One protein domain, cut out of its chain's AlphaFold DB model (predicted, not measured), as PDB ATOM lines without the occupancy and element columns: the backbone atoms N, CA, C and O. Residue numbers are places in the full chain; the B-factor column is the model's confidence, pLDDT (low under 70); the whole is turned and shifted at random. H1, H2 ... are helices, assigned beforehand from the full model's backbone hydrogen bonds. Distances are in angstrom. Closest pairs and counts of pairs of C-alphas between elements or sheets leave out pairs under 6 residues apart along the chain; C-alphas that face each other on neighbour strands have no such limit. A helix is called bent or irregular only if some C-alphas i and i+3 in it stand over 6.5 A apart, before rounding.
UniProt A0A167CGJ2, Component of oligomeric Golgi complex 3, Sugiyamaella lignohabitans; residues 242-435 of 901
ATOM      1  N   ARG A 242     -47.752 -33.471  -3.162       87.81
ATOM      2  CA  ARG A 242     -46.816 -33.394  -4.294       87.81
ATOM      3  C   ARG A 242     -45.863 -32.202  -4.178       87.81
ATOM      4  O   ARG A 242     -44.677 -32.394  -4.418       87.81
ATOM      5  N   LEU A 243     -46.353 -31.016  -3.810       92.25
ATOM      6  CA  LEU A 243     -45.507 -29.834  -3.590       92.25
ATOM      7  C   LEU A 243     -44.522 -30.067  -2.438       92.25
ATOM      8  O   LEU A 243     -43.317 -29.948  -2.647       92.25
ATOM      9  N   GLU A 244     -45.017 -30.505  -1.278       90.44
ATOM     10  CA  GLU A 244     -44.199 -30.853  -0.106       90.44
ATOM     11  C   GLU A 244     -43.156 -31.936  -0.440       90.44
ATOM     12  O   GLU A 244     -42.005 -31.833  -0.024       90.44
ATOM     13  N   THR A 245     -43.518 -32.932  -1.259       91.56
ATOM     14  CA  THR A 245     -42.582 -33.960  -1.745       91.56
ATOM     15  C   THR A 245     -41.510 -33.361  -2.653       91.56
ATOM     16  O   THR A 245     -40.345 -33.690  -2.473       91.56
ATOM     17  N   THR A 246     -41.850 -32.462  -3.585       89.69
ATOM     18  CA  THR A 246     -40.843 -31.820  -4.455       89.69
ATOM     19  C   THR A 246     -39.936 -30.838  -3.710       89.69
ATOM     20  O   THR A 246     -38.756 -30.729  -4.037       89.69
ATOM     21  N   GLU A 247     -40.440 -30.149  -2.681       91.44
ATOM     22  CA  GLU A 247     -39.614 -29.310  -1.802       91.44
ATOM     23  C   GLU A 247     -38.675 -30.167  -0.939       91.44
ATOM     24  O   GLU A 247     -37.494 -29.844  -0.801       91.44
ATOM     25  N   PHE A 248     -39.164 -31.300  -0.423       91.31
ATOM     26  CA  PHE A 248     -38.357 -32.278   0.305       91.31
ATOM     27  C   PHE A 248     -37.300 -32.948  -0.589       91.31
ATOM     28  O   PHE A 248     -36.146 -33.060  -0.189       91.31
ATOM     29  N   GLU A 249     -37.653 -33.331  -1.818       89.69
ATOM     30  CA  GLU A 249     -36.743 -33.887  -2.827       89.69
ATOM     31  C   GLU A 249     -35.629 -32.888  -3.182       89.69
ATOM     32  O   GLU A 249     -34.447 -33.241  -3.155       89.69
ATOM     33  N   ALA A 250     -35.972 -31.615  -3.408       91.56
ATOM     34  CA  ALA A 250     -34.996 -30.549  -3.630       91.56
ATOM     35  C   ALA A 250     -34.087 -30.318  -2.405       91.56
ATOM     36  O   ALA A 250     -32.874 -30.153  -2.560       91.56
ATOM     37  N   ALA A 251     -34.639 -30.356  -1.187       91.94
ATOM     38  CA  ALA A 251     -33.863 -30.253   0.048       91.94
ATOM     39  C   ALA A 251     -32.918 -31.454   0.242       91.94
ATOM     40  O   ALA A 251     -31.755 -31.265   0.599       91.94
ATOM     41  N   CYS A 252     -33.369 -32.676  -0.054       90.88
ATOM     42  CA  CYS A 252     -32.541 -33.882  -0.036       90.88
ATOM     43  C   CYS A 252     -31.423 -33.826  -1.083       90.88
ATOM     44  O   CYS A 252     -30.278 -34.119  -0.750       90.88
ATOM     45  N   HIS A 253     -31.703 -33.389  -2.314       93.31
ATOM     46  CA  HIS A 253     -30.661 -33.190  -3.325       93.31
ATOM     47  C   HIS A 253     -29.648 -32.114  -2.915       93.31
ATOM     48  O   HIS A 253     -28.450 -32.322  -3.091       93.31
ATOM     49  N   SER A 254     -30.094 -31.009  -2.308       93.50
ATOM     50  CA  SER A 254     -29.186 -29.996  -1.757       93.50
ATOM     51  C   SER A 254     -28.342 -30.532  -0.596       93.50
ATOM     52  O   SER A 254     -27.185 -30.142  -0.463       93.50
ATOM     53  N   LEU A 255     -28.891 -31.422   0.236       94.31
ATOM     54  CA  LEU A 255     -28.172 -32.035   1.353       94.31
ATOM     55  C   LEU A 255     -27.131 -33.058   0.874       94.31
ATOM     56  O   LEU A 255     -26.017 -33.052   1.380       94.31
ATOM     57  N   VAL A 256     -27.453 -33.877  -0.134       95.00
ATOM     58  CA  VAL A 256     -26.500 -34.813  -0.764       95.00
ATOM     59  C   VAL A 256     -25.413 -34.061  -1.546       95.00
ATOM     60  O   VAL A 256     -24.250 -34.471  -1.553       95.00
ATOM     61  N   ALA A 257     -25.748 -32.926  -2.170       93.69
ATOM     62  CA  ALA A 257     -24.756 -32.043  -2.784       93.69
ATOM     63  C   ALA A 257     -23.780 -31.473  -1.737       93.69
ATOM     64  O   ALA A 257     -22.572 -31.500  -1.960       93.69
ATOM     65  N   GLU A 258     -24.271 -31.031  -0.573       94.25
ATOM     66  CA  GLU A 258     -23.396 -30.562   0.509       94.25
ATOM     67  C   GLU A 258     -22.615 -31.715   1.167       94.25
ATOM     68  O   GLU A 258     -21.437 -31.556   1.462       94.25
ATOM     69  N   GLU A 259     -23.202 -32.905   1.337       94.06
ATOM     70  CA  GLU A 259     -22.488 -34.087   1.841       94.06
ATOM     71  C   GLU A 259     -21.318 -34.463   0.921       94.06
ATOM     72  O   GLU A 259     -20.187 -34.610   1.381       94.06
ATOM     73  N   THR A 260     -21.556 -34.553  -0.392       93.94
ATOM     74  CA  THR A 260     -20.494 -34.848  -1.368       93.94
ATOM     75  C   THR A 260     -19.447 -33.733  -1.441       93.94
ATOM     76  O   THR A 260     -18.255 -34.029  -1.537       93.94
ATOM     77  N   HIS A 261     -19.844 -32.462  -1.311       95.06
ATOM     78  CA  HIS A 261     -18.919 -31.333  -1.173       95.06
ATOM     79  C   HIS A 261     -18.041 -31.445   0.085       95.06
ATOM     80  O   HIS A 261     -16.820 -31.334  -0.018       95.06
ATOM     81  N   LEU A 262     -18.624 -31.735   1.252       94.62
ATOM     82  CA  LEU A 262     -17.899 -31.892   2.518       94.62
ATOM     83  C   LEU A 262     -16.984 -33.125   2.529       94.62
ATOM     84  O   LEU A 262     -15.890 -33.060   3.087       94.62
ATOM     85  N   VAL A 263     -17.384 -34.227   1.886       94.81
ATOM     86  CA  VAL A 263     -16.534 -35.417   1.699       94.81
ATOM     87  C   VAL A 263     -15.335 -35.097   0.802       94.81
ATOM     88  O   VAL A 263     -14.205 -35.418   1.171       94.81
ATOM     89  N   ASN A 264     -15.549 -34.404  -0.322       94.62
ATOM     90  CA  ASN A 264     -14.462 -33.959  -1.200       94.62
ATOM     91  C   ASN A 264     -13.513 -32.997  -0.467       94.62
ATOM     92  O   ASN A 264     -12.304 -33.209  -0.467       94.62
ATOM     93  N   LEU A 265     -14.054 -32.003   0.247       93.44
ATOM     94  CA  LEU A 265     -13.277 -31.060   1.053       93.44
ATOM     95  C   LEU A 265     -12.479 -31.766   2.162       93.44
ATOM     96  O   LEU A 265     -11.333 -31.403   2.423       93.44
ATOM     97  N   SER A 266     -13.047 -32.795   2.798       93.31
ATOM     98  CA  SER A 266     -12.329 -33.617   3.779       93.31
ATOM     99  C   SER A 266     -11.167 -34.382   3.141       93.31
ATOM    100  O   SER A 266     -10.105 -34.483   3.755       93.31
ATOM    101  N   HIS A 267     -11.342 -34.904   1.924       92.75
ATOM    102  CA  HIS A 267     -10.279 -35.600   1.198       92.75
ATOM    103  C   HIS A 267      -9.171 -34.637   0.744       92.75
ATOM    104  O   HIS A 267      -7.993 -34.929   0.941       92.75
ATOM    105  N   ASP A 268      -9.530 -33.454   0.239       88.12
ATOM    106  CA  ASP A 268      -8.575 -32.397  -0.108       88.12
ATOM    107  C   ASP A 268      -7.781 -31.937   1.124       88.12
ATOM    108  O   ASP A 268      -6.563 -31.754   1.054       88.12
ATOM    109  N   VAL A 269      -8.430 -31.774   2.281       88.25
ATOM    110  CA  VAL A 269      -7.746 -31.446   3.543       88.25
ATOM    111  C   VAL A 269      -6.792 -32.567   3.966       88.25
ATOM    112  O   VAL A 269      -5.658 -32.271   4.343       88.25
ATOM    113  N   GLU A 270      -7.188 -33.838   3.860       89.38
ATOM    114  CA  GLU A 270      -6.310 -34.976   4.170       89.38
ATOM    115  C   GLU A 270      -5.097 -35.047   3.227       89.38
ATOM    116  O   GLU A 270      -3.962 -35.151   3.698       89.38
ATOM    117  N   ALA A 271      -5.302 -34.900   1.914       84.62
ATOM    118  CA  ALA A 271      -4.237 -34.916   0.910       84.62
ATOM    119  C   ALA A 271      -3.241 -33.755   1.096       84.62
ATOM    120  O   ALA A 271      -2.025 -33.956   1.057       84.62
ATOM    121  N   ASN A 272      -3.740 -32.544   1.369       84.94
ATOM    122  CA  ASN A 272      -2.892 -31.388   1.663       84.94
ATOM    123  C   ASN A 272      -2.116 -31.571   2.983       84.94
ATOM    124  O   ASN A 272      -0.941 -31.207   3.057       84.94
ATOM    125  N   LEU A 273      -2.726 -32.174   4.012       86.56
ATOM    126  CA  LEU A 273      -2.057 -32.485   5.282       86.56
ATOM    127  C   LEU A 273      -1.024 -33.615   5.158       86.56
ATOM    128  O   LEU A 273       0.003 -33.559   5.846       86.56
ATOM    129  N   GLU A 274      -1.242 -34.615   4.293       88.38
ATOM    130  CA  GLU A 274      -0.325 -35.750   4.142       88.38
ATOM    131  C   GLU A 274       1.104 -35.268   3.870       88.38
ATOM    132  O   GLU A 274       2.041 -35.764   4.504       88.38
ATOM    133  N   ILE A 275       1.263 -34.266   3.003       87.94
ATOM    134  CA  ILE A 275       2.549 -33.673   2.617       87.94
ATOM    135  C   ILE A 275       3.336 -33.237   3.862       87.94
ATOM    136  O   ILE A 275       4.452 -33.711   4.088       87.94
ATOM    137  N   PHE A 276       2.728 -32.443   4.748       87.56
ATOM    138  CA  PHE A 276       3.364 -32.003   5.996       87.56
ATOM    139  C   PHE A 276       3.751 -33.184   6.902       87.56
ATOM    140  O   PHE A 276       4.877 -33.230   7.408       87.56
ATOM    141  N   THR A 277       2.884 -34.196   7.047       87.81
ATOM    142  CA  THR A 277       3.236 -35.409   7.815       87.81
ATOM    143  C   THR A 277       4.379 -36.195   7.169       87.81
ATOM    144  O   THR A 277       5.176 -36.835   7.858       87.81
ATOM    145  N   THR A 278       4.489 -36.158   5.843       89.44
ATOM    146  CA  THR A 278       5.498 -36.873   5.064       89.44
ATOM    147  C   THR A 278       6.875 -36.234   5.202       89.44
ATOM    148  O   THR A 278       7.852 -36.973   5.356       89.44
ATOM    149  N   LEU A 279       6.966 -34.906   5.336       90.12
ATOM    150  CA  LEU A 279       8.203 -34.247   5.768       90.12
ATOM    151  C   LEU A 279       8.656 -34.737   7.155       90.12
ATOM    152  O   LEU A 279       9.828 -35.059   7.335       90.12
ATOM    153  N   GLU A 280       7.757 -34.875   8.136       87.25
ATOM    154  CA  GLU A 280       8.130 -35.401   9.460       87.25
ATOM    155  C   GLU A 280       8.536 -36.880   9.444       87.25
ATOM    156  O   GLU A 280       9.427 -37.293  10.197       87.25
ATOM    157  N   LYS A 281       7.877 -37.701   8.614       87.25
ATOM    158  CA  LYS A 281       8.261 -39.103   8.377       87.25
ATOM    159  C   LYS A 281       9.663 -39.161   7.743       87.25
ATOM    160  O   LYS A 281      10.468 -40.007   8.138       87.25
ATOM    161  N   ALA A 282       9.974 -38.262   6.807       87.25
ATOM    162  CA  ALA A 282      11.269 -38.166   6.135       87.25
ATOM    163  C   ALA A 282      12.385 -37.661   7.065       87.25
ATOM    164  O   ALA A 282      13.402 -38.340   7.209       87.25
ATOM    165  N   MET A 283      12.173 -36.541   7.766       87.31
ATOM    166  CA  MET A 283      13.120 -35.989   8.744       87.31
ATOM    167  C   MET A 283      13.510 -37.032   9.793       87.31
ATOM    168  O   MET A 283      14.694 -37.227  10.051       87.31
ATOM    169  N   ARG A 284      12.543 -37.774  10.358       86.19
ATOM    170  CA  ARG A 284      12.840 -38.851  11.319       86.19
ATOM    171  C   ARG A 284      13.736 -39.938  10.716       86.19
ATOM    172  O   ARG A 284      14.748 -40.269  11.323       86.19
ATOM    173  N   LYS A 285      13.421 -40.436   9.512       84.25
ATOM    174  CA  LYS A 285      14.244 -41.441   8.803       84.25
ATOM    175  C   LYS A 285      15.676 -40.951   8.532       84.25
ATOM    176  O   LYS A 285      16.609 -41.740   8.647       84.25
ATOM    177  N   LEU A 286      15.852 -39.672   8.187       85.00
ATOM    178  CA  LEU A 286      17.150 -39.074   7.839       85.00
ATOM    179  C   LEU A 286      17.981 -38.638   9.061       85.00
ATOM    180  O   LEU A 286      19.209 -38.607   8.983       85.00
ATOM    181  N   HIS A 287      17.335 -38.327  10.190       81.38
ATOM    182  CA  HIS A 287      18.000 -37.991  11.457       81.38
ATOM    183  C   HIS A 287      18.396 -39.222  12.288       81.38
ATOM    184  O   HIS A 287      19.276 -39.109  13.137       81.38
ATOM    185  N   SER A 288      17.827 -40.403  12.012       76.06
ATOM    186  CA  SER A 288      18.304 -41.692  12.538       76.06
ATOM    187  C   SER A 288      18.944 -42.564  11.436       76.06
ATOM    188  O   SER A 288      18.394 -43.620  11.098       76.06
ATOM    189  N   PRO A 289      20.077 -42.153  10.830       64.69
ATOM    190  CA  PRO A 289      20.694 -42.907   9.748       64.69
ATOM    191  C   PRO A 289      21.287 -44.223  10.266       64.69
ATOM    192  O   PRO A 289      22.274 -44.242  11.000       64.69
ATOM    193  N   GLY A 290      20.723 -45.346   9.823       64.00
ATOM    194  CA  GLY A 290      21.514 -46.566   9.674       64.00
ATOM    195  C   GLY A 290      22.432 -46.410   8.461       64.00
ATOM    196  O   GLY A 290      21.995 -45.852   7.454       64.00
ATOM    197  N   SER A 291      23.669 -46.916   8.536       65.12
ATOM    198  CA  SER A 291      24.671 -46.841   7.451       65.12
ATOM    199  C   SER A 291      24.120 -47.263   6.088       65.12
ATOM    200  O   SER A 291      24.444 -46.673   5.064       65.12
ATOM    201  N   ASP A 292      23.239 -48.260   6.101       78.44
ATOM    202  CA  ASP A 292      22.745 -48.933   4.906       78.44
ATOM    203  C   ASP A 292      21.391 -48.370   4.437       78.44
ATOM    204  O   ASP A 292      20.710 -49.011   3.639       78.44
ATOM    205  N   LEU A 293      20.948 -47.210   4.951       83.12
ATOM    206  CA  LEU A 293      19.660 -46.606   4.577       83.12
ATOM    207  C   LEU A 293      19.502 -46.426   3.050       83.12
ATOM    208  O   LEU A 293      18.440 -46.816   2.561       83.12
ATOM    209  N   PRO A 294      20.504 -45.932   2.287       83.06
ATOM    210  CA  PRO A 294      20.385 -45.787   0.833       83.06
ATOM    211  C   PRO A 294      20.258 -47.116   0.087       83.06
ATOM    212  O   PRO A 294      19.594 -47.186  -0.940       83.06
ATOM    213  N   GLY A 295      20.836 -48.193   0.630       77.88
ATOM    214  CA  GLY A 295      20.786 -49.528   0.033       77.88
ATOM    215  C   GLY A 295      19.451 -50.263   0.200       77.88
ATOM    216  O   GLY A 295      19.317 -51.388  -0.282       77.88
ATOM    217  N   ARG A 296      18.466 -49.673   0.894       85.56
ATOM    218  CA  ARG A 296      17.138 -50.266   1.120       85.56
ATOM    219  C   ARG A 296      16.159 -49.846   0.028       85.56
ATOM    220  O   ARG A 296      16.067 -48.670  -0.304       85.56
ATOM    221  N   ALA A 297      15.293 -50.768  -0.397       82.75
ATOM    222  CA  ALA A 297      14.200 -50.486  -1.337       82.75
ATOM    223  C   ALA A 297      13.245 -49.353  -0.885       82.75
ATOM    224  O   ALA A 297      12.542 -48.771  -1.704       82.75
ATOM    225  N   SER A 298      13.236 -48.996   0.406       84.81
ATOM    226  CA  SER A 298      12.492 -47.857   0.956       84.81
ATOM    227  C   SER A 298      13.143 -46.481   0.724       84.81
ATOM    228  O   SER A 298      12.562 -45.477   1.137       84.81
ATOM    229  N   PHE A 299      14.325 -46.410   0.105       89.31
ATOM    230  CA  PHE A 299      15.041 -45.158  -0.155       89.31
ATOM    231  C   PHE A 299      14.535 -44.428  -1.409       89.31
ATOM    232  O   PHE A 299      14.198 -43.251  -1.328       89.31
ATOM    233  N   LYS A 300      14.366 -45.135  -2.535       90.06
ATOM    234  CA  LYS A 300      13.759 -44.591  -3.765       90.06
ATOM    235  C   LYS A 300      12.389 -43.919  -3.534       90.06
ATOM    236  O   LYS A 300      12.252 -42.757  -3.912       90.06
ATOM    237  N   PRO A 301      11.394 -44.547  -2.870       91.06
ATOM    238  CA  PRO A 301      10.132 -43.868  -2.571       91.06
ATOM    239  C   PRO A 301      10.308 -42.686  -1.607       91.06
ATOM    240  O   PRO A 301       9.650 -41.674  -1.797       91.06
ATOM    241  N   LEU A 302      11.240 -42.745  -0.644       90.50
ATOM    242  CA  LEU A 302      11.542 -41.600   0.229       90.50
ATOM    243  C   LEU A 302      12.058 -40.383  -0.561       90.50
ATOM    244  O   LEU A 302      11.704 -39.260  -0.214       90.50
ATOM    245  N   LEU A 303      12.867 -40.586  -1.606       91.75
ATOM    246  CA  LEU A 303      13.295 -39.495  -2.487       91.75
ATOM    247  C   LEU A 303      12.126 -38.959  -3.325       91.75
ATOM    248  O   LEU A 303      11.921 -37.751  -3.351       91.75
ATOM    249  N   LEU A 304      11.312 -39.839  -3.920       91.62
ATOM    250  CA  LEU A 304      10.118 -39.441  -4.681       91.62
ATOM    251  C   LEU A 304       9.099 -38.671  -3.821       91.62
ATOM    252  O   LEU A 304       8.480 -37.725  -4.295       91.62
ATOM    253  N   ASP A 305       8.941 -39.032  -2.548       91.19
ATOM    254  CA  ASP A 305       8.077 -38.318  -1.601       91.19
ATOM    255  C   ASP A 305       8.640 -36.935  -1.211       91.19
ATOM    256  O   ASP A 305       7.876 -36.018  -0.900       91.19
ATOM    257  N   LEU A 306       9.966 -36.752  -1.269       91.81
ATOM    258  CA  LEU A 306      10.608 -35.439  -1.143       91.81
ATOM    259  C   LEU A 306      10.468 -34.607  -2.431       91.81
ATOM    260  O   LEU A 306      10.228 -33.404  -2.332       91.81
ATOM    261  N   ASP A 307      10.553 -35.226  -3.614       91.50
ATOM    262  CA  ASP A 307      10.314 -34.556  -4.904       91.50
ATOM    263  C   ASP A 307       8.874 -34.024  -4.998       91.50
ATOM    264  O   ASP A 307       8.682 -32.843  -5.279       91.50
ATOM    265  N   LYS A 308       7.866 -34.854  -4.674       90.44
ATOM    266  CA  LYS A 308       6.444 -34.448  -4.622       90.44
ATOM    267  C   LYS A 308       6.232 -33.219  -3.737       90.44
ATOM    268  O   LYS A 308       5.494 -32.313  -4.109       90.44
ATOM    269  N   GLY A 309       6.876 -33.183  -2.567       89.88
ATOM    270  CA  GLY A 309       6.787 -32.044  -1.654       89.88
ATOM    271  C   GLY A 309       7.411 -30.776  -2.238       89.88
ATOM    272  O   GLY A 309       6.791 -29.714  -2.196       89.88
ATOM    273  N   LEU A 310       8.601 -30.880  -2.841       90.12
ATOM    274  CA  LEU A 310       9.244 -29.758  -3.536       90.12
ATOM    275  C   LEU A 310       8.385 -29.229  -4.696       90.12
ATOM    276  O   LEU A 310       8.239 -28.014  -4.836       90.12
ATOM    277  N   GLU A 311       7.786 -30.121  -5.488       91.00
ATOM    278  CA  GLU A 311       6.894 -29.767  -6.596       91.00
ATOM    279  C   GLU A 311       5.593 -29.112  -6.102       91.00
ATOM    280  O   GLU A 311       5.155 -28.109  -6.667       91.00
ATOM    281  N   TYR A 312       4.996 -29.620  -5.020       89.25
ATOM    282  CA  TYR A 312       3.791 -29.047  -4.420       89.25
ATOM    283  C   TYR A 312       4.025 -27.616  -3.920       89.25
ATOM    284  O   TYR A 312       3.299 -26.707  -4.321       89.25
ATOM    285  N   PHE A 313       5.071 -27.362  -3.124       89.00
ATOM    286  CA  PHE A 313       5.356 -25.995  -2.660       89.00
ATOM    287  C   PHE A 313       5.778 -25.054  -3.801       89.00
ATOM    288  O   PHE A 313       5.532 -23.855  -3.713       89.00
ATOM    289  N   ALA A 314       6.335 -25.573  -4.904       87.06
ATOM    290  CA  ALA A 314       6.568 -24.784  -6.116       87.06
ATOM    291  C   ALA A 314       5.268 -24.424  -6.873       87.06
ATOM    292  O   ALA A 314       5.202 -23.363  -7.490       87.06
ATOM    293  N   LYS A 315       4.230 -25.273  -6.814       88.94
ATOM    294  CA  LYS A 315       2.894 -25.002  -7.389       88.94
ATOM    295  C   LYS A 315       2.010 -24.130  -6.495       88.94
ATOM    296  O   LYS A 315       1.160 -23.410  -7.012       88.94
ATOM    297  N   HIS A 316       2.212 -24.170  -5.176       86.12
ATOM    298  CA  HIS A 316       1.378 -23.480  -4.186       86.12
ATOM    299  C   HIS A 316       2.168 -22.467  -3.321       86.12
ATOM    300  O   HIS A 316       2.163 -22.572  -2.092       86.12
ATOM    301  N   PRO A 317       2.803 -21.435  -3.920       85.06
ATOM    302  CA  PRO A 317       3.596 -20.437  -3.187       85.06
ATOM    303  C   PRO A 317       2.761 -19.532  -2.262       85.06
ATOM    304  O   PRO A 317       3.311 -18.846  -1.410       85.06
ATOM    305  N   ASN A 318       1.430 -19.532  -2.404       83.50
ATOM    306  CA  ASN A 318       0.515 -18.722  -1.591       83.50
ATOM    307  C   ASN A 318       0.213 -19.336  -0.204       83.50
ATOM    308  O   ASN A 318      -0.574 -18.766   0.552       83.50
ATOM    309  N   ILE A 319       0.774 -20.506   0.122       82.88
ATOM    310  CA  ILE A 319       0.589 -21.168   1.422       82.88
ATOM    311  C   ILE A 319       1.455 -20.478   2.491       82.88
ATOM    312  O   ILE A 319       2.610 -20.127   2.250       82.88
ATOM    313  N   LEU A 320       0.909 -20.307   3.699       82.31
ATOM    314  CA  LEU A 320       1.647 -19.755   4.838       82.31
ATOM    315  C   LEU A 320       2.896 -20.604   5.142       82.31
ATOM    316  O   LEU A 320       2.822 -21.830   5.202       82.31
ATOM    317  N   ASP A 321       4.041 -19.946   5.335       86.25
ATOM    318  CA  ASP A 321       5.356 -20.567   5.545       86.25
ATOM    319  C   ASP A 321       5.839 -21.509   4.412       86.25
ATOM    320  O   ASP A 321       6.758 -22.305   4.631       86.25
ATOM    321  N   ALA A 322       5.291 -21.412   3.188       86.94
ATOM    322  CA  ALA A 322       5.696 -22.243   2.042       86.94
ATOM    323  C   ALA A 322       7.222 -22.269   1.819       86.94
ATOM    324  O   ALA A 322       7.803 -23.350   1.706       86.94
ATOM    325  N   ASP A 323       7.887 -21.108   1.856       87.75
ATOM    326  CA  ASP A 323       9.347 -20.981   1.719       87.75
ATOM    327  C   ASP A 323      10.116 -21.771   2.793       87.75
ATOM    328  O   ASP A 323      11.139 -22.403   2.516       87.75
ATOM    329  N   LEU A 324       9.620 -21.775   4.037       90.19
ATOM    330  CA  LEU A 324      10.233 -22.492   5.157       90.19
ATOM    331  C   LEU A 324      10.076 -24.008   4.996       90.19
ATOM    332  O   LEU A 324      11.016 -24.758   5.275       90.19
ATOM    333  N   TYR A 325       8.916 -24.472   4.528       89.44
ATOM    334  CA  TYR A 325       8.713 -25.885   4.218       89.44
ATOM    335  C   TYR A 325       9.541 -26.317   3.004       89.44
ATOM    336  O   TYR A 325      10.258 -27.313   3.103       89.44
ATOM    337  N   GLN A 326       9.562 -25.544   1.915       90.06
ATOM    338  CA  GLN A 326      10.395 -25.814   0.740       90.06
ATOM    339  C   GLN A 326      11.893 -25.876   1.103       90.06
ATOM    340  O   GLN A 326      12.595 -26.799   0.686       90.06
ATOM    341  N   MET A 327      12.377 -24.964   1.957       90.06
ATOM    342  CA  MET A 327      13.745 -24.985   2.487       90.06
ATOM    343  C   MET A 327      14.038 -26.264   3.292       90.06
ATOM    344  O   MET A 327      15.079 -26.891   3.081       90.06
ATOM    345  N   ARG A 328      13.122 -26.704   4.168       91.06
ATOM    346  CA  ARG A 328      13.258 -27.970   4.921       91.06
ATOM    347  C   ARG A 328      13.248 -29.196   4.006       91.06
ATOM    348  O   ARG A 328      14.052 -30.106   4.209       91.06
ATOM    349  N   TYR A 329      12.394 -29.216   2.981       92.38
ATOM    350  CA  TYR A 329      12.383 -30.266   1.958       92.38
ATOM    351  C   TYR A 329      13.711 -30.321   1.193       92.38
ATOM    352  O   TYR A 329      14.279 -31.403   1.042       92.38
ATOM    353  N   ARG A 330      14.262 -29.166   0.788       90.88
ATOM    354  CA  ARG A 330      15.580 -29.089   0.140       90.88
ATOM    355  C   ARG A 330      16.689 -29.589   1.064       90.88
ATOM    356  O   ARG A 330      17.489 -30.407   0.635       90.88
ATOM    357  N   GLN A 331      16.699 -29.195   2.340       91.12
ATOM    358  CA  GLN A 331      17.652 -29.722   3.330       91.12
ATOM    359  C   GLN A 331      17.556 -31.250   3.475       91.12
ATOM    360  O   GLN A 331      18.586 -31.925   3.508       91.12
ATOM    361  N   CYS A 332      16.340 -31.808   3.511       92.06
ATOM    362  CA  CYS A 332      16.127 -33.257   3.548       92.06
ATOM    363  C   CYS A 332      16.637 -33.945   2.275       92.06
ATOM    364  O   CYS A 332      17.316 -34.966   2.377       92.06
ATOM    365  N   MET A 333      16.372 -33.374   1.096       91.94
ATOM    366  CA  MET A 333      16.860 -33.885  -0.186       91.94
ATOM    367  C   MET A 333      18.392 -33.850  -0.256       91.94
ATOM    368  O   MET A 333      19.007 -34.895  -0.461       91.94
ATOM    369  N   THR A 334      19.028 -32.703   0.012       91.69
ATOM    370  CA  THR A 334      20.495 -32.590   0.061       91.69
ATOM    371  C   THR A 334      21.083 -33.608   1.037       91.69
ATOM    372  O   THR A 334      22.021 -34.316   0.685       91.69
ATOM    373  N   ARG A 335      20.499 -33.766   2.237       91.00
ATOM    374  CA  ARG A 335      20.962 -34.747   3.231       91.00
ATOM    375  C   ARG A 335      20.817 -36.191   2.743       91.00
ATOM    376  O   ARG A 335      21.726 -36.986   2.973       91.00
ATOM    377  N   ALA A 336      19.714 -36.532   2.080       91.25
ATOM    378  CA  ALA A 336      19.484 -37.861   1.522       91.25
ATOM    379  C   ALA A 336      20.466 -38.179   0.380       91.25
ATOM    380  O   ALA A 336      21.082 -39.244   0.389       91.25
ATOM    381  N   LEU A 337      20.682 -37.240  -0.547       91.50
ATOM    382  CA  LEU A 337      21.633 -37.388  -1.652       91.50
ATOM    383  C   LEU A 337      23.088 -37.452  -1.159       91.50
ATOM    384  O   LEU A 337      23.854 -38.282  -1.643       91.50
ATOM    385  N   THR A 338      23.464 -36.665  -0.141       91.31
ATOM    386  CA  THR A 338      24.775 -36.799   0.522       91.31
ATOM    387  C   THR A 338      24.959 -38.196   1.115       91.31
ATOM    388  O   THR A 338      26.006 -38.798   0.897       91.31
ATOM    389  N   LEU A 339      23.952 -38.745   1.810       90.69
ATOM    390  CA  LEU A 339      24.020 -40.107   2.356       90.69
ATOM    391  C   LEU A 339      24.106 -41.176   1.251       90.69
ATOM    392  O   LEU A 339      24.812 -42.164   1.431       90.69
ATOM    393  N   ALA A 340      23.439 -40.983   0.109       91.38
ATOM    394  CA  ALA A 340      23.538 -41.882  -1.044       91.38
ATOM    395  C   ALA A 340      24.956 -41.905  -1.641       91.38
ATOM    396  O   ALA A 340      25.537 -42.976  -1.806       91.38
ATOM    397  N   VAL A 341      25.543 -40.731  -1.895       91.81
ATOM    398  CA  VAL A 341      26.922 -40.609  -2.397       91.81
ATOM    399  C   VAL A 341      27.933 -41.128  -1.369       91.81
ATOM    400  O   VAL A 341      28.859 -41.849  -1.729       91.81
ATOM    401  N   GLU A 342      27.736 -40.849  -0.077       91.56
ATOM    402  CA  GLU A 342      28.560 -41.401   1.004       91.56
ATOM    403  C   GLU A 342      28.471 -42.938   1.065       91.56
ATOM    404  O   GLU A 342      29.493 -43.599   1.248       91.56
ATOM    405  N   TYR A 343      27.289 -43.527   0.861       91.06
ATOM    406  CA  TYR A 343      27.104 -44.979   0.797       91.06
ATOM    407  C   TYR A 343      27.843 -45.604  -0.396       91.06
ATOM    408  O   TYR A 343      28.615 -46.548  -0.205       91.06
ATOM    409  N   VAL A 344      27.673 -45.048  -1.603       91.44
ATOM    410  CA  VAL A 344      28.356 -45.532  -2.816       91.44
ATOM    411  C   VAL A 344      29.874 -45.407  -2.664       91.44
ATOM    412  O   VAL A 344      30.591 -46.396  -2.821       91.44
ATOM    413  N   ASN A 345      30.371 -44.241  -2.241       92.44
ATOM    414  CA  ASN A 345      31.799 -44.008  -2.019       92.44
ATOM    415  C   ASN A 345      32.385 -44.939  -0.946       92.44
ATOM    416  O   ASN A 345      33.486 -45.465  -1.127       92.44
ATOM    417  N   ASN A 346      31.665 -45.200   0.151       91.88
ATOM    418  CA  ASN A 346      32.106 -46.157   1.167       91.88
ATOM    419  C   ASN A 346      32.127 -47.598   0.635       91.88
ATOM    420  O   ASN A 346      33.061 -48.341   0.951       91.88
ATOM    421  N   ARG A 347      31.156 -48.005  -0.194       91.12
ATOM    422  CA  ARG A 347      31.152 -49.345  -0.799       91.12
ATOM    423  C   ARG A 347      32.303 -49.514  -1.794       91.12
ATOM    424  O   ARG A 347      33.053 -50.474  -1.646       91.12
ATOM    425  N   LEU A 348      32.520 -48.547  -2.691       92.19
ATOM    426  CA  LEU A 348      33.654 -48.514  -3.630       92.19
ATOM    427  C   LEU A 348      35.018 -48.543  -2.914       92.19
ATOM    428  O   LEU A 348      35.929 -49.265  -3.314       92.19
ATOM    429  N   ASN A 349      35.169 -47.807  -1.808       92.56
ATOM    430  CA  ASN A 349      36.391 -47.867  -1.001       92.56
ATOM    431  C   ASN A 349      36.574 -49.235  -0.319       92.56
ATOM    432  O   ASN A 349      37.704 -49.690  -0.134       92.56
ATOM    433  N   ASN A 350      35.489 -49.912   0.058       91.50
ATOM    434  CA  ASN A 350      35.554 -51.227   0.690       91.50
ATOM    435  C   ASN A 350      35.797 -52.365  -0.317       91.50
ATOM    436  O   ASN A 350      36.534 -53.294   0.023       91.50
ATOM    437  N   THR A 351      35.291 -52.287  -1.555       90.31
ATOM    438  CA  THR A 351      35.694 -53.209  -2.635       90.31
ATOM    439  C   THR A 351      37.169 -53.018  -2.985       90.31
ATOM    440  O   THR A 351      37.913 -53.998  -2.997       90.31
ATOM    441  N   ALA A 352      37.638 -51.774  -3.127       91.25
ATOM    442  CA  ALA A 352      39.051 -51.465  -3.355       91.25
ATOM    443  C   ALA A 352      39.970 -52.049  -2.264       91.25
ATOM    444  O   ALA A 352      40.921 -52.762  -2.576       91.25
ATOM    445  N   ARG A 353      39.652 -51.847  -0.975       90.81
ATOM    446  CA  ARG A 353      40.408 -52.431   0.157       90.81
ATOM    447  C   ARG A 353      40.406 -53.965   0.150       90.81
ATOM    448  O   ARG A 353      41.428 -54.587   0.442       90.81
ATOM    449  N   ASN A 354      39.272 -54.582  -0.185       89.44
ATOM    450  CA  ASN A 354      39.134 -56.035  -0.313       89.44
ATOM    451  C   ASN A 354      40.075 -56.565  -1.413       89.44
ATOM    452  O   ASN A 354      40.853 -57.490  -1.169       89.44
ATOM    453  N   ILE A 355      40.087 -55.910  -2.574       88.00
ATOM    454  CA  ILE A 355      40.972 -56.212  -3.705       88.00
ATOM    455  C   ILE A 355      42.449 -56.014  -3.327       88.00
ATOM    456  O   ILE A 355      43.233 -56.951  -3.459       88.00
ATOM    457  N   GLU A 356      42.825 -54.866  -2.752       87.56
ATOM    458  CA  GLU A 356      44.193 -54.589  -2.281       87.56
ATOM    459  C   GLU A 356      44.694 -55.651  -1.284       87.56
ATOM    460  O   GLU A 356      45.849 -56.077  -1.359       87.56
ATOM    461  N   SER A 357      43.826 -56.159  -0.399       85.88
ATOM    462  CA  SER A 357      44.172 -57.245   0.533       85.88
ATOM    463  C   SER A 357      44.376 -58.603  -0.162       85.88
ATOM    464  O   SER A 357      45.304 -59.346   0.182       85.88
ATOM    465  N   LYS A 358      43.567 -58.918  -1.184       83.81
ATOM    466  CA  LYS A 358      43.677 -60.145  -1.998       83.81
ATOM    467  C   LYS A 358      44.940 -60.147  -2.859       83.81
ATOM    468  O   LYS A 358      45.604 -61.176  -2.954       83.81
ATOM    469  N   ILE A 359      45.305 -58.995  -3.416       81.94
ATOM    470  CA  ILE A 359      46.557 -58.794  -4.158       81.94
ATOM    471  C   ILE A 359      47.755 -58.931  -3.207       81.94
ATOM    472  O   ILE A 359      48.671 -59.709  -3.462       81.94
ATOM    473  N   SER A 360      47.716 -58.247  -2.057       81.19
ATOM    474  CA  SER A 360      48.808 -58.254  -1.066       81.19
ATOM    475  C   SER A 360      49.117 -59.644  -0.498       81.19
ATOM    476  O   SER A 360      50.270 -59.933  -0.166       81.19
ATOM    477  N   SER A 361      48.098 -60.502  -0.390       80.38
ATOM    478  CA  SER A 361      48.231 -61.898   0.048       80.38
ATOM    479  C   SER A 361      48.684 -62.848  -1.068       80.38
ATOM    480  O   SER A 361      49.386 -63.814  -0.776       80.38
ATOM    481  N   ASN A 362      48.369 -62.566  -2.337       74.81
ATOM    482  CA  ASN A 362      48.664 -63.435  -3.482       74.81
ATOM    483  C   ASN A 362      49.663 -62.783  -4.453       74.81
ATOM    484  O   ASN A 362      49.366 -62.543  -5.622       74.81
ATOM    485  N   LYS A 363      50.890 -62.534  -3.974       67.69
ATOM    486  CA  LYS A 363      51.953 -61.814  -4.711       67.69
ATOM    487  C   LYS A 363      52.383 -62.431  -6.055       67.69
ATOM    488  O   LYS A 363      53.056 -61.759  -6.826       67.69
ATOM    489  N   ASN A 364      51.995 -63.678  -6.335       63.91
ATOM    490  CA  ASN A 364      52.376 -64.430  -7.535       63.91
ATOM    491  C   ASN A 364      51.195 -64.641  -8.512       63.91
ATOM    492  O   ASN A 364      51.192 -65.612  -9.269       63.91
ATOM    493  N   LEU A 365      50.168 -63.783  -8.490       68.06
ATOM    494  CA  LEU A 365      49.093 -63.828  -9.488       68.06
ATOM    495  C   LEU A 365      49.609 -63.456 -10.890       68.06
ATOM    496  O   LEU A 365      50.336 -62.480 -11.070       68.06
ATOM    497  N   ASN A 366      49.172 -64.221 -11.893       76.31
ATOM    498  CA  ASN A 366      49.296 -63.865 -13.308       76.31
ATOM    499  C   ASN A 366      48.556 -62.525 -13.563       76.31
ATOM    500  O   ASN A 366      47.419 -62.409 -13.094       76.31
ATOM    501  N   PRO A 367      49.130 -61.544 -14.296       73.19
ATOM    502  CA  PRO A 367      48.452 -60.297 -14.669       73.19
ATOM    503  C   PRO A 367      47.003 -60.467 -15.154       73.19
ATOM    504  O   PRO A 367      46.123 -59.758 -14.669       73.19
ATOM    505  N   ALA A 368      46.715 -61.465 -15.996       77.19
ATOM    506  CA  ALA A 368      45.351 -61.732 -16.468       77.19
ATOM    507  C   ALA A 368      44.394 -62.144 -15.328       77.19
ATOM    508  O   ALA A 368      43.250 -61.700 -15.268       77.19
ATOM    509  N   ALA A 369      44.869 -62.941 -14.364       79.88
ATOM    510  CA  ALA A 369      44.087 -63.326 -13.186       79.88
ATOM    511  C   ALA A 369      43.907 -62.160 -12.193       79.88
ATOM    512  O   ALA A 369      42.901 -62.095 -11.489       79.88
ATOM    513  N   HIS A 370      44.865 -61.232 -12.146       80.12
ATOM    514  CA  HIS A 370      44.786 -60.003 -11.358       80.12
ATOM    515  C   HIS A 370      43.741 -59.032 -11.938       80.12
ATOM    516  O   HIS A 370      42.904 -58.523 -11.194       80.12
ATOM    517  N   ALA A 371      43.736 -58.833 -13.261       81.00
ATOM    518  CA  ALA A 371      42.720 -58.048 -13.963       81.00
ATOM    519  C   ALA A 371      41.316 -58.664 -13.814       81.00
ATOM    520  O   ALA A 371      40.391 -57.985 -13.371       81.00
ATOM    521  N   ALA A 372      41.167 -59.969 -14.068       84.25
ATOM    522  CA  ALA A 372      39.890 -60.672 -13.920       84.25
ATOM    523  C   ALA A 372      39.320 -60.596 -12.488       84.25
ATOM    524  O   ALA A 372      38.113 -60.438 -12.313       84.25
ATOM    525  N   LEU A 373      40.178 -60.652 -11.456       86.19
ATOM    526  CA  LEU A 373      39.768 -60.446 -10.062       86.19
ATOM    527  C   LEU A 373      39.200 -59.036  -9.855       86.19
ATOM    528  O   LEU A 373      38.158 -58.898  -9.216       86.19
ATOM    529  N   ILE A 374      39.860 -58.003 -10.391       87.06
ATOM    530  CA  ILE A 374      39.402 -56.611 -10.291       87.06
ATOM    531  C   ILE A 374      38.033 -56.443 -10.957       87.06
ATOM    532  O   ILE A 374      37.106 -55.995 -10.288       87.06
ATOM    533  N   TYR A 375      37.879 -56.811 -12.231       89.62
ATOM    534  CA  TYR A 375      36.619 -56.592 -12.949       89.62
ATOM    535  C   TYR A 375      35.455 -57.355 -12.298       89.62
ATOM    536  O   TYR A 375      34.487 -56.725 -11.871       89.62
ATOM    537  N   ALA A 376      35.594 -58.667 -12.068       88.38
ATOM    538  CA  ALA A 376      34.516 -59.495 -11.515       88.38
ATOM    539  C   ALA A 376      34.093 -59.116 -10.077       88.38
ATOM    540  O   ALA A 376      32.965 -59.397  -9.676       88.38
ATOM    541  N   THR A 377      34.973 -58.490  -9.279       88.25
ATOM    542  CA  THR A 377      34.630 -58.052  -7.906       88.25
ATOM    543  C   THR A 377      34.072 -56.633  -7.813       88.25
ATOM    544  O   THR A 377      33.479 -56.299  -6.788       88.25
ATOM    545  N   PHE A 378      34.214 -55.810  -8.857       90.88
ATOM    546  CA  PHE A 378      33.416 -54.590  -9.001       90.88
ATOM    547  C   PHE A 378      32.061 -54.903  -9.651       90.88
ATOM    548  O   PHE A 378      31.039 -54.448  -9.148       90.88
ATOM    549  N   GLU A 379      32.032 -55.734 -10.698       89.81
ATOM    550  CA  GLU A 379      30.812 -56.139 -11.414       89.81
ATOM    551  C   GLU A 379      29.754 -56.757 -10.480       89.81
ATOM    552  O   GLU A 379      28.573 -56.426 -10.577       89.81
ATOM    553  N   SER A 380      30.165 -57.572  -9.497       89.00
ATOM    554  CA  SER A 380      29.244 -58.178  -8.521       89.00
ATOM    555  C   SER A 380      28.515 -57.180  -7.608       89.00
ATOM    556  O   SER A 380      27.468 -57.518  -7.061       89.00
ATOM    557  N   ASP A 381      29.073 -55.981  -7.420       86.25
ATOM    558  CA  ASP A 381      28.484 -54.896  -6.620       86.25
ATOM    559  C   ASP A 381      27.819 -53.812  -7.497       86.25
ATOM    560  O   ASP A 381      27.131 -52.933  -6.975       86.25
ATOM    561  N   ALA A 382      28.014 -53.866  -8.820       88.50
ATOM    562  CA  ALA A 382      27.693 -52.788  -9.751       88.50
ATOM    563  C   ALA A 382      26.195 -52.461  -9.809       88.50
ATOM    564  O   ALA A 382      25.809 -51.309  -9.633       88.50
ATOM    565  N   SER A 383      25.341 -53.474  -9.976       86.19
ATOM    566  CA  SER A 383      23.894 -53.297 -10.177       86.19
ATOM    567  C   SER A 383      23.201 -52.571  -9.018       86.19
ATOM    568  O   SER A 383      22.441 -51.631  -9.241       86.19
ATOM    569  N   HIS A 384      23.507 -52.950  -7.773       85.38
ATOM    570  CA  HIS A 384      22.940 -52.309  -6.580       85.38
ATOM    571  C   HIS A 384      23.427 -50.867  -6.401       85.38
ATOM    572  O   HIS A 384      22.669 -50.001  -5.963       85.38
ATOM    573  N   LEU A 385      24.678 -50.588  -6.774       89.50
ATOM    574  CA  LEU A 385      25.239 -49.241  -6.716       89.50
ATOM    575  C   LEU A 385      24.738 -48.354  -7.865       89.50
ATOM    576  O   LEU A 385      24.519 -47.166  -7.633       89.50
ATOM    577  N   LYS A 386      24.463 -48.927  -9.043       89.88
ATOM    578  CA  LYS A 386      23.842 -48.247 -10.188       89.88
ATOM    579  C   LYS A 386      22.439 -47.746  -9.860       89.88
ATOM    580  O   LYS A 386      22.140 -46.592 -10.148       89.88
ATOM    581  N   ASP A 387      21.611 -48.544  -9.181       88.62
ATOM    582  CA  ASP A 387      20.291 -48.093  -8.707       88.62
ATOM    583  C   ASP A 387      20.396 -46.847  -7.808       88.62
ATOM    584  O   ASP A 387      19.671 -45.870  -8.003       88.62
ATOM    585  N   VAL A 388      21.331 -46.843  -6.849       89.88
ATOM    586  CA  VAL A 388      21.535 -45.713  -5.924       89.88
ATOM    587  C   VAL A 388      22.145 -44.497  -6.635       89.88
ATOM    588  O   VAL A 388      21.714 -43.370  -6.392       89.88
ATOM    589  N   ALA A 389      23.112 -44.700  -7.535       89.88
ATOM    590  CA  ALA A 389      23.749 -43.630  -8.303       89.88
ATOM    591  C   ALA A 389      22.778 -42.973  -9.302       89.88
ATOM    592  O   ALA A 389      22.783 -41.749  -9.448       89.88
ATOM    593  N   ASN A 390      21.900 -43.756  -9.935       90.25
ATOM    594  CA  ASN A 390      20.891 -43.255 -10.869       90.25
ATOM    595  C   ASN A 390      19.867 -42.338 -10.181       90.25
ATOM    596  O   ASN A 390      19.480 -41.321 -10.753       90.25
ATOM    597  N   GLU A 391      19.472 -42.616  -8.934       88.62
ATOM    598  CA  GLU A 391      18.608 -41.704  -8.166       88.62
ATOM    599  C   GLU A 391      19.279 -40.346  -7.871       88.62
ATOM    600  O   GLU A 391      18.587 -39.331  -7.748       88.62
ATOM    601  N   VAL A 392      20.614 -40.287  -7.800       89.94
ATOM    602  CA  VAL A 392      21.353 -39.013  -7.715       89.94
ATOM    603  C   VAL A 392      21.418 -38.336  -9.092       89.94
ATOM    604  O   VAL A 392      21.124 -37.146  -9.201       89.94
ATOM    605  N   PHE A 393      21.718 -39.095 -10.152       89.38
ATOM    606  CA  PHE A 393      21.816 -38.609 -11.538       89.38
ATOM    607  C   PHE A 393      20.508 -38.001 -12.075       89.38
ATOM    608  O   PHE A 393      20.512 -36.928 -12.671       89.38
ATOM    609  N   ILE A 394      19.358 -38.625 -11.808       88.56
ATOM    610  CA  ILE A 394      18.045 -38.090 -12.217       88.56
ATOM    611  C   ILE A 394      17.818 -36.680 -11.642       88.56
ATOM    612  O   ILE A 394      17.210 -35.830 -12.289       88.56
ATOM    613  N   ARG A 395      18.347 -36.399 -10.443       88.31
ATOM    614  CA  ARG A 395      18.139 -35.133  -9.723       88.31
ATOM    615  C   ARG A 395      19.259 -34.107  -9.939       88.31
ATOM    616  O   ARG A 395      19.037 -32.928  -9.656       88.31
ATOM    617  N   SER A 396      20.421 -34.505 -10.470       86.44
ATOM    618  CA  SER A 396      21.545 -33.595 -10.750       86.44
ATOM    619  C   SER A 396      21.211 -32.553 -11.820       86.44
ATOM    620  O   SER A 396      21.509 -31.374 -11.634       86.44
ATOM    621  N   HIS A 397      20.510 -32.963 -12.882       79.56
ATOM    622  CA  HIS A 397      20.112 -32.130 -14.022       79.56
ATOM    623  C   HIS A 397      19.442 -30.804 -13.620       79.56
ATOM    624  O   HIS A 397      19.717 -29.761 -14.211       79.56
ATOM    625  N   ASN A 398      18.597 -30.827 -12.585       78.94
ATOM    626  CA  ASN A 398      17.835 -29.655 -12.146       78.94
ATOM    627  C   ASN A 398      18.581 -28.779 -11.120       78.94
ATOM    628  O   ASN A 398      18.143 -27.663 -10.848       78.94
ATOM    629  N   ASN A 399      19.676 -29.258 -10.512       84.06
ATOM    630  CA  ASN A 399      20.332 -28.584  -9.386       84.06
ATOM    631  C   ASN A 399      21.861 -28.734  -9.421       84.06
ATOM    632  O   ASN A 399      22.402 -29.808  -9.165       84.06
ATOM    633  N   LYS A 400      22.576 -27.614  -9.595       86.06
ATOM    634  CA  LYS A 400      24.056 -27.566  -9.616       86.06
ATOM    635  C   LYS A 400      24.715 -28.165  -8.362       86.06
ATOM    636  O   LYS A 400      25.762 -28.793  -8.464       86.06
ATOM    637  N   GLU A 401      24.083 -28.016  -7.195       86.81
ATOM    638  CA  GLU A 401      24.516 -28.649  -5.936       86.81
ATOM    639  C   GLU A 401      24.487 -30.184  -6.009       86.81
ATOM    640  O   GLU A 401      25.358 -30.844  -5.451       86.81
ATOM    641  N   TYR A 402      23.505 -30.756  -6.707       90.50
ATOM    642  CA  TYR A 402      23.347 -32.204  -6.847       90.50
ATOM    643  C   TYR A 402      24.224 -32.760  -7.981       90.50
ATOM    644  O   TYR A 402      24.695 -33.887  -7.862       90.50
ATOM    645  N   SER A 403      24.530 -31.958  -9.015       89.06
ATOM    646  CA  SER A 403      25.628 -32.254  -9.956       89.06
ATOM    647  C   SER A 403      26.939 -32.426  -9.204       89.06
ATOM    648  O   SER A 403      27.487 -33.517  -9.218       89.06
ATOM    649  N   ALA A 404      27.370 -31.430  -8.424       89.75
ATOM    650  CA  ALA A 404      28.646 -31.500  -7.705       89.75
ATOM    651  C   ALA A 404      28.759 -32.713  -6.751       89.75
ATOM    652  O   ALA A 404      29.854 -33.244  -6.552       89.75
ATOM    653  N   LEU A 405      27.640 -33.185  -6.182       89.19
ATOM    654  CA  LEU A 405      27.589 -34.435  -5.411       89.19
ATOM    655  C   LEU A 405      27.761 -35.686  -6.295       89.19
ATOM    656  O   LEU A 405      28.480 -36.606  -5.903       89.19
ATOM    657  N   TYR A 406      27.132 -35.725  -7.472       90.75
ATOM    658  CA  TYR A 406      27.287 -36.807  -8.449       90.75
ATOM    659  C   TYR A 406      28.700 -36.842  -9.052       90.75
ATOM    660  O   TYR A 406      29.345 -37.888  -9.059       90.75
ATOM    661  N   ASP A 407      29.225 -35.683  -9.446       89.62
ATOM    662  CA  ASP A 407      30.579 -35.503  -9.968       89.62
ATOM    663  C   ASP A 407      31.619 -35.980  -8.934       89.62
ATOM    664  O   ASP A 407      32.551 -36.715  -9.259       89.62
ATOM    665  N   GLY A 408      31.415 -35.670  -7.646       89.06
ATOM    666  CA  GLY A 408      32.232 -36.195  -6.545       89.06
ATOM    667  C   GLY A 408      32.169 -37.722  -6.368       89.06
ATOM    668  O   GLY A 408      33.138 -38.326  -5.900       89.06
ATOM    669  N   CYS A 409      31.069 -38.367  -6.766       90.38
ATOM    670  CA  CYS A 409      30.959 -39.827  -6.826       90.38
ATOM    671  C   CYS A 409      31.781 -40.394  -7.997       90.38
ATOM    672  O   CYS A 409      32.574 -41.318  -7.799       90.38
ATOM    673  N   LEU A 410      31.656 -39.795  -9.190       91.44
ATOM    674  CA  LEU A 410      32.432 -40.164 -10.381       91.44
ATOM    675  C   LEU A 410      33.943 -40.038 -10.129       91.44
ATOM    676  O   LEU A 410      34.674 -41.012 -10.290       91.44
ATOM    677  N   TYR A 411      34.418 -38.893  -9.627       91.69
ATOM    678  CA  TYR A 411      35.841 -38.700  -9.319       91.69
ATOM    679  C   TYR A 411      36.360 -39.646  -8.223       91.69
ATOM    680  O   TYR A 411      37.528 -40.042  -8.261       91.69
ATOM    681  N   THR A 412      35.512 -40.071  -7.278       92.31
ATOM    682  CA  THR A 412      35.889 -41.094  -6.287       92.31
ATOM    683  C   THR A 412      36.071 -42.465  -6.948       92.31
ATOM    684  O   THR A 412      37.068 -43.140  -6.680       92.31
ATOM    685  N   TYR A 413      35.168 -42.860  -7.852       93.06
ATOM    686  CA  TYR A 413      35.317 -44.070  -8.669       93.06
ATOM    687  C   TYR A 413      36.589 -44.007  -9.533       93.06
ATOM    688  O   TYR A 413      37.435 -44.897  -9.442       93.06
ATOM    689  N   PHE A 414      36.792 -42.922 -10.284       93.50
ATOM    690  CA  PHE A 414      37.954 -42.705 -11.156       93.50
ATOM    691  C   PHE A 414      39.294 -42.731 -10.410       93.50
ATOM    692  O   PHE A 414      40.249 -43.360 -10.874       93.50
ATOM    693  N   GLY A 415      39.373 -42.114  -9.226       93.50
ATOM    694  CA  GLY A 415      40.567 -42.166  -8.378       93.50
ATOM    695  C   GLY A 415      40.886 -43.584  -7.889       93.50
ATOM    696  O   GLY A 415      42.049 -43.994  -7.881       93.50
ATOM    697  N   ILE A 416      39.855 -44.363  -7.542       93.12
ATOM    698  CA  ILE A 416      39.986 -45.773  -7.149       93.12
ATOM    699  C   ILE A 416      40.428 -46.639  -8.340       93.12
ATOM    700  O   ILE A 416      41.389 -47.399  -8.200       93.12
ATOM    701  N   ARG A 417      39.783 -46.511  -9.511       92.38
ATOM    702  CA  ARG A 417      40.160 -47.254 -10.729       92.38
ATOM    703  C   ARG A 417      41.597 -46.935 -11.144       92.38
ATOM    704  O   ARG A 417      42.406 -47.856 -11.223       92.38
ATOM    705  N   LYS A 418      41.965 -45.653 -11.294       91.75
ATOM    706  CA  LYS A 418      43.329 -45.230 -11.687       91.75
ATOM    707  C   LYS A 418      44.381 -45.811 -10.732       91.75
ATOM    708  O   LYS A 418      45.339 -46.421 -11.195       91.75
ATOM    709  N   LYS A 419      44.163 -45.766  -9.408       91.31
ATOM    710  CA  LYS A 419      45.067 -46.384  -8.412       91.31
ATOM    711  C   LYS A 419      45.267 -47.898  -8.617       91.31
ATOM    712  O   LYS A 419      46.387 -48.379  -8.449       91.31
ATOM    713  N   LEU A 420      44.210 -48.646  -8.947       89.62
ATOM    714  CA  LEU A 420      44.269 -50.103  -9.147       89.62
ATOM    715  C   LEU A 420      44.855 -50.503 -10.515       89.62
ATOM    716  O   LEU A 420      45.499 -51.548 -10.611       89.62
ATOM    717  N   LEU A 421      44.659 -49.677 -11.547       90.50
ATOM    718  CA  LEU A 421      45.098 -49.941 -12.923       90.50
ATOM    719  C   LEU A 421      46.553 -49.527 -13.185       90.50
ATOM    720  O   LEU A 421      47.271 -50.270 -13.852       90.50
ATOM    721  N   THR A 422      47.034 -48.410 -12.618       89.88
ATOM    722  CA  THR A 422      48.424 -47.930 -12.775       89.88
ATOM    723  C   THR A 422      49.505 -49.017 -12.613       89.88
ATOM    724  O   THR A 422      50.380 -49.090 -13.476       89.88
ATOM    725  N   PRO A 423      49.501 -49.897 -11.585       86.69
ATOM    726  CA  PRO A 423      50.518 -50.948 -11.477       86.69
ATOM    727  C   PRO A 423      50.422 -52.019 -12.578       86.69
ATOM    728  O   PRO A 423      51.438 -52.621 -12.918       86.69
ATOM    729  N   ILE A 424      49.237 -52.252 -13.151       85.56
ATOM    730  CA  ILE A 424      49.032 -53.189 -14.269       85.56
ATOM    731  C   ILE A 424      49.537 -52.555 -15.570       85.56
ATOM    732  O   ILE A 424      50.278 -53.191 -16.315       85.56
ATOM    733  N   ILE A 425      49.189 -51.286 -15.805       88.94
ATOM    734  CA  ILE A 425      49.649 -50.480 -16.943       88.94
ATOM    735  C   ILE A 425      51.177 -50.419 -16.972       88.94
ATOM    736  O   ILE A 425      51.795 -50.838 -17.950       88.94
ATOM    737  N   ASN A 426      51.795 -49.966 -15.877       87.19
ATOM    738  CA  ASN A 426      53.246 -49.814 -15.801       87.19
ATOM    739  C   ASN A 426      53.956 -51.156 -16.003       87.19
ATOM    740  O   ASN A 426      54.911 -51.220 -16.769       87.19
ATOM    741  N   LYS A 427      53.445 -52.242 -15.406       84.88
ATOM    742  CA  LYS A 427      54.013 -53.580 -15.588       84.88
ATOM    743  C   LYS A 427      53.972 -54.051 -17.049       84.88
ATOM    744  O   LYS A 427      54.982 -54.542 -17.538       84.88
ATOM    745  N   ASN A 428      52.851 -53.895 -17.757       83.56
ATOM    746  CA  ASN A 428      52.762 -54.318 -19.162       83.56
ATOM    747  C   ASN A 428      53.647 -53.453 -20.078       83.56
ATOM    748  O   ASN A 428      54.301 -53.977 -20.982       83.56
ATOM    749  N   LEU A 429      53.736 -52.144 -19.813       83.56
ATOM    750  CA  LEU A 429      54.642 -51.229 -20.519       83.56
ATOM    751  C   LEU A 429      56.128 -51.531 -20.232       83.56
ATOM    752  O   LEU A 429      56.969 -51.359 -21.119       83.56
ATOM    753  N   GLU A 430      56.454 -52.011 -19.026       80.62
ATOM    754  CA  GLU A 430      57.782 -52.509 -18.652       80.62
ATOM    755  C   GLU A 430      58.101 -53.855 -19.322       80.62
ATOM    756  O   GLU A 430      59.164 -53.978 -19.927       80.62
ATOM    757  N   GLU A 431      57.195 -54.838 -19.311       78.50
ATOM    758  CA  GLU A 431      57.384 -56.145 -19.973       78.50
ATOM    759  C   GLU A 431      57.515 -55.989 -21.507       78.50
ATOM    760  O   GLU A 431      58.416 -56.569 -22.123       78.50
ATOM    761  N   SER A 432      56.747 -55.067 -22.103       67.88
ATOM    762  CA  SER A 432      56.888 -54.607 -23.500       67.88
ATOM    763  C   SER A 432      58.165 -53.779 -23.764       67.88
ATOM    764  O   SER A 432      58.444 -53.370 -24.892       67.88
ATOM    765  N   SER A 433      58.973 -53.490 -22.740       63.59
ATOM    766  CA  SER A 433      60.289 -52.838 -22.870       63.59
ATOM    767  C   SER A 433      61.469 -53.748 -22.508       63.59
ATOM    768  O   SER A 433      62.561 -53.550 -23.032       63.59
ATOM    769  N   GLY A 434      61.247 -54.751 -21.650       57.12
ATOM    770  CA  GLY A 434      62.263 -55.687 -21.160       57.12
ATOM    771  C   GLY A 434      62.501 -56.907 -22.056       57.12
ATOM    772  O   GLY A 434      63.432 -57.674 -21.807       57.12
ATOM    773  N   THR A 435      61.692 -57.094 -23.104       55.06
ATOM    774  CA  THR A 435      61.978 -58.079 -24.160       55.06
ATOM    775  C   THR A 435      63.295 -57.719 -24.863       55.06
ATOM    776  O   THR A 435      63.560 -56.550 -25.129       55.06
TER     777      THR A 435
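Overview. This is residues 242 to 435 of the 901 residues of the protein "Component of oligomeric Golgi complex 3" of Sugiyamaella lignohabitans (UniProt A0A167CGJ2). Long helix H1 sticks out, with residues 242 to 271, from a slender up-and-down bundle of H2, H3, H4b and H5a, each running against the one before. The 194 printed residues have five named helices, H1 to H5, and no named strand: all helix. The whole is extended, radius of gyration of the C-alphas 27.8 A, spanning 113 by 33 by 29 A.

Along the chain. H1, residues 242 to 287, runs 66.9 A from C-alpha 242 at (-46.816, -33.394, -4.294), with a 25 degrees kink near residue 274. H2 is residues 299 to 315; H3, residues 322 to 361, runs 58.2 A. H4, residues 367 to 396, and H5, residues 400 to 434, were each assigned as one helix by hydrogen bonds but are bent: C-alphas 380 and 383 are 7.4 A apart, 420 and 423 6.7 A. Their arms are H4a, 367 to 380, H4b, 383 to 396, H5a, 400 to 420, and H5b, 423 to 434, ending at C-alpha 434 (62.263, -55.687, -21.160).

Arrangement. H1 touches hub H3 with residues 279 to 286 alone, closest C-alphas Met 283 and Cys 332, 6.6 A. H3 forms hairpins with H2 and H4a, closest C-alphas Leu 310 and Gln 326, 5.9 A, and Ile 355 and Ile 374, 6.8 A. H4b touches H3, closest C-alphas Leu 385 and Val 344, 6.2 A. H5a and H3 touch, the same way at a shallow tilt of 2 degrees, closest C-alphas Cys 409 and Val 341, 6.0 A. H5b touches no helix. Every O i to N i+4 pair is within hydrogen-bond range in H2, H3, H4a, H5a and H5b, 40 of 42 in H1, 7 of 10 in H4b.

Size, cuts and confidence. The printed part has no cut; the H1 to H2 link is long. pLDDT is under 70 at residues 289 to 291, 363 to 365 and 432 to 435.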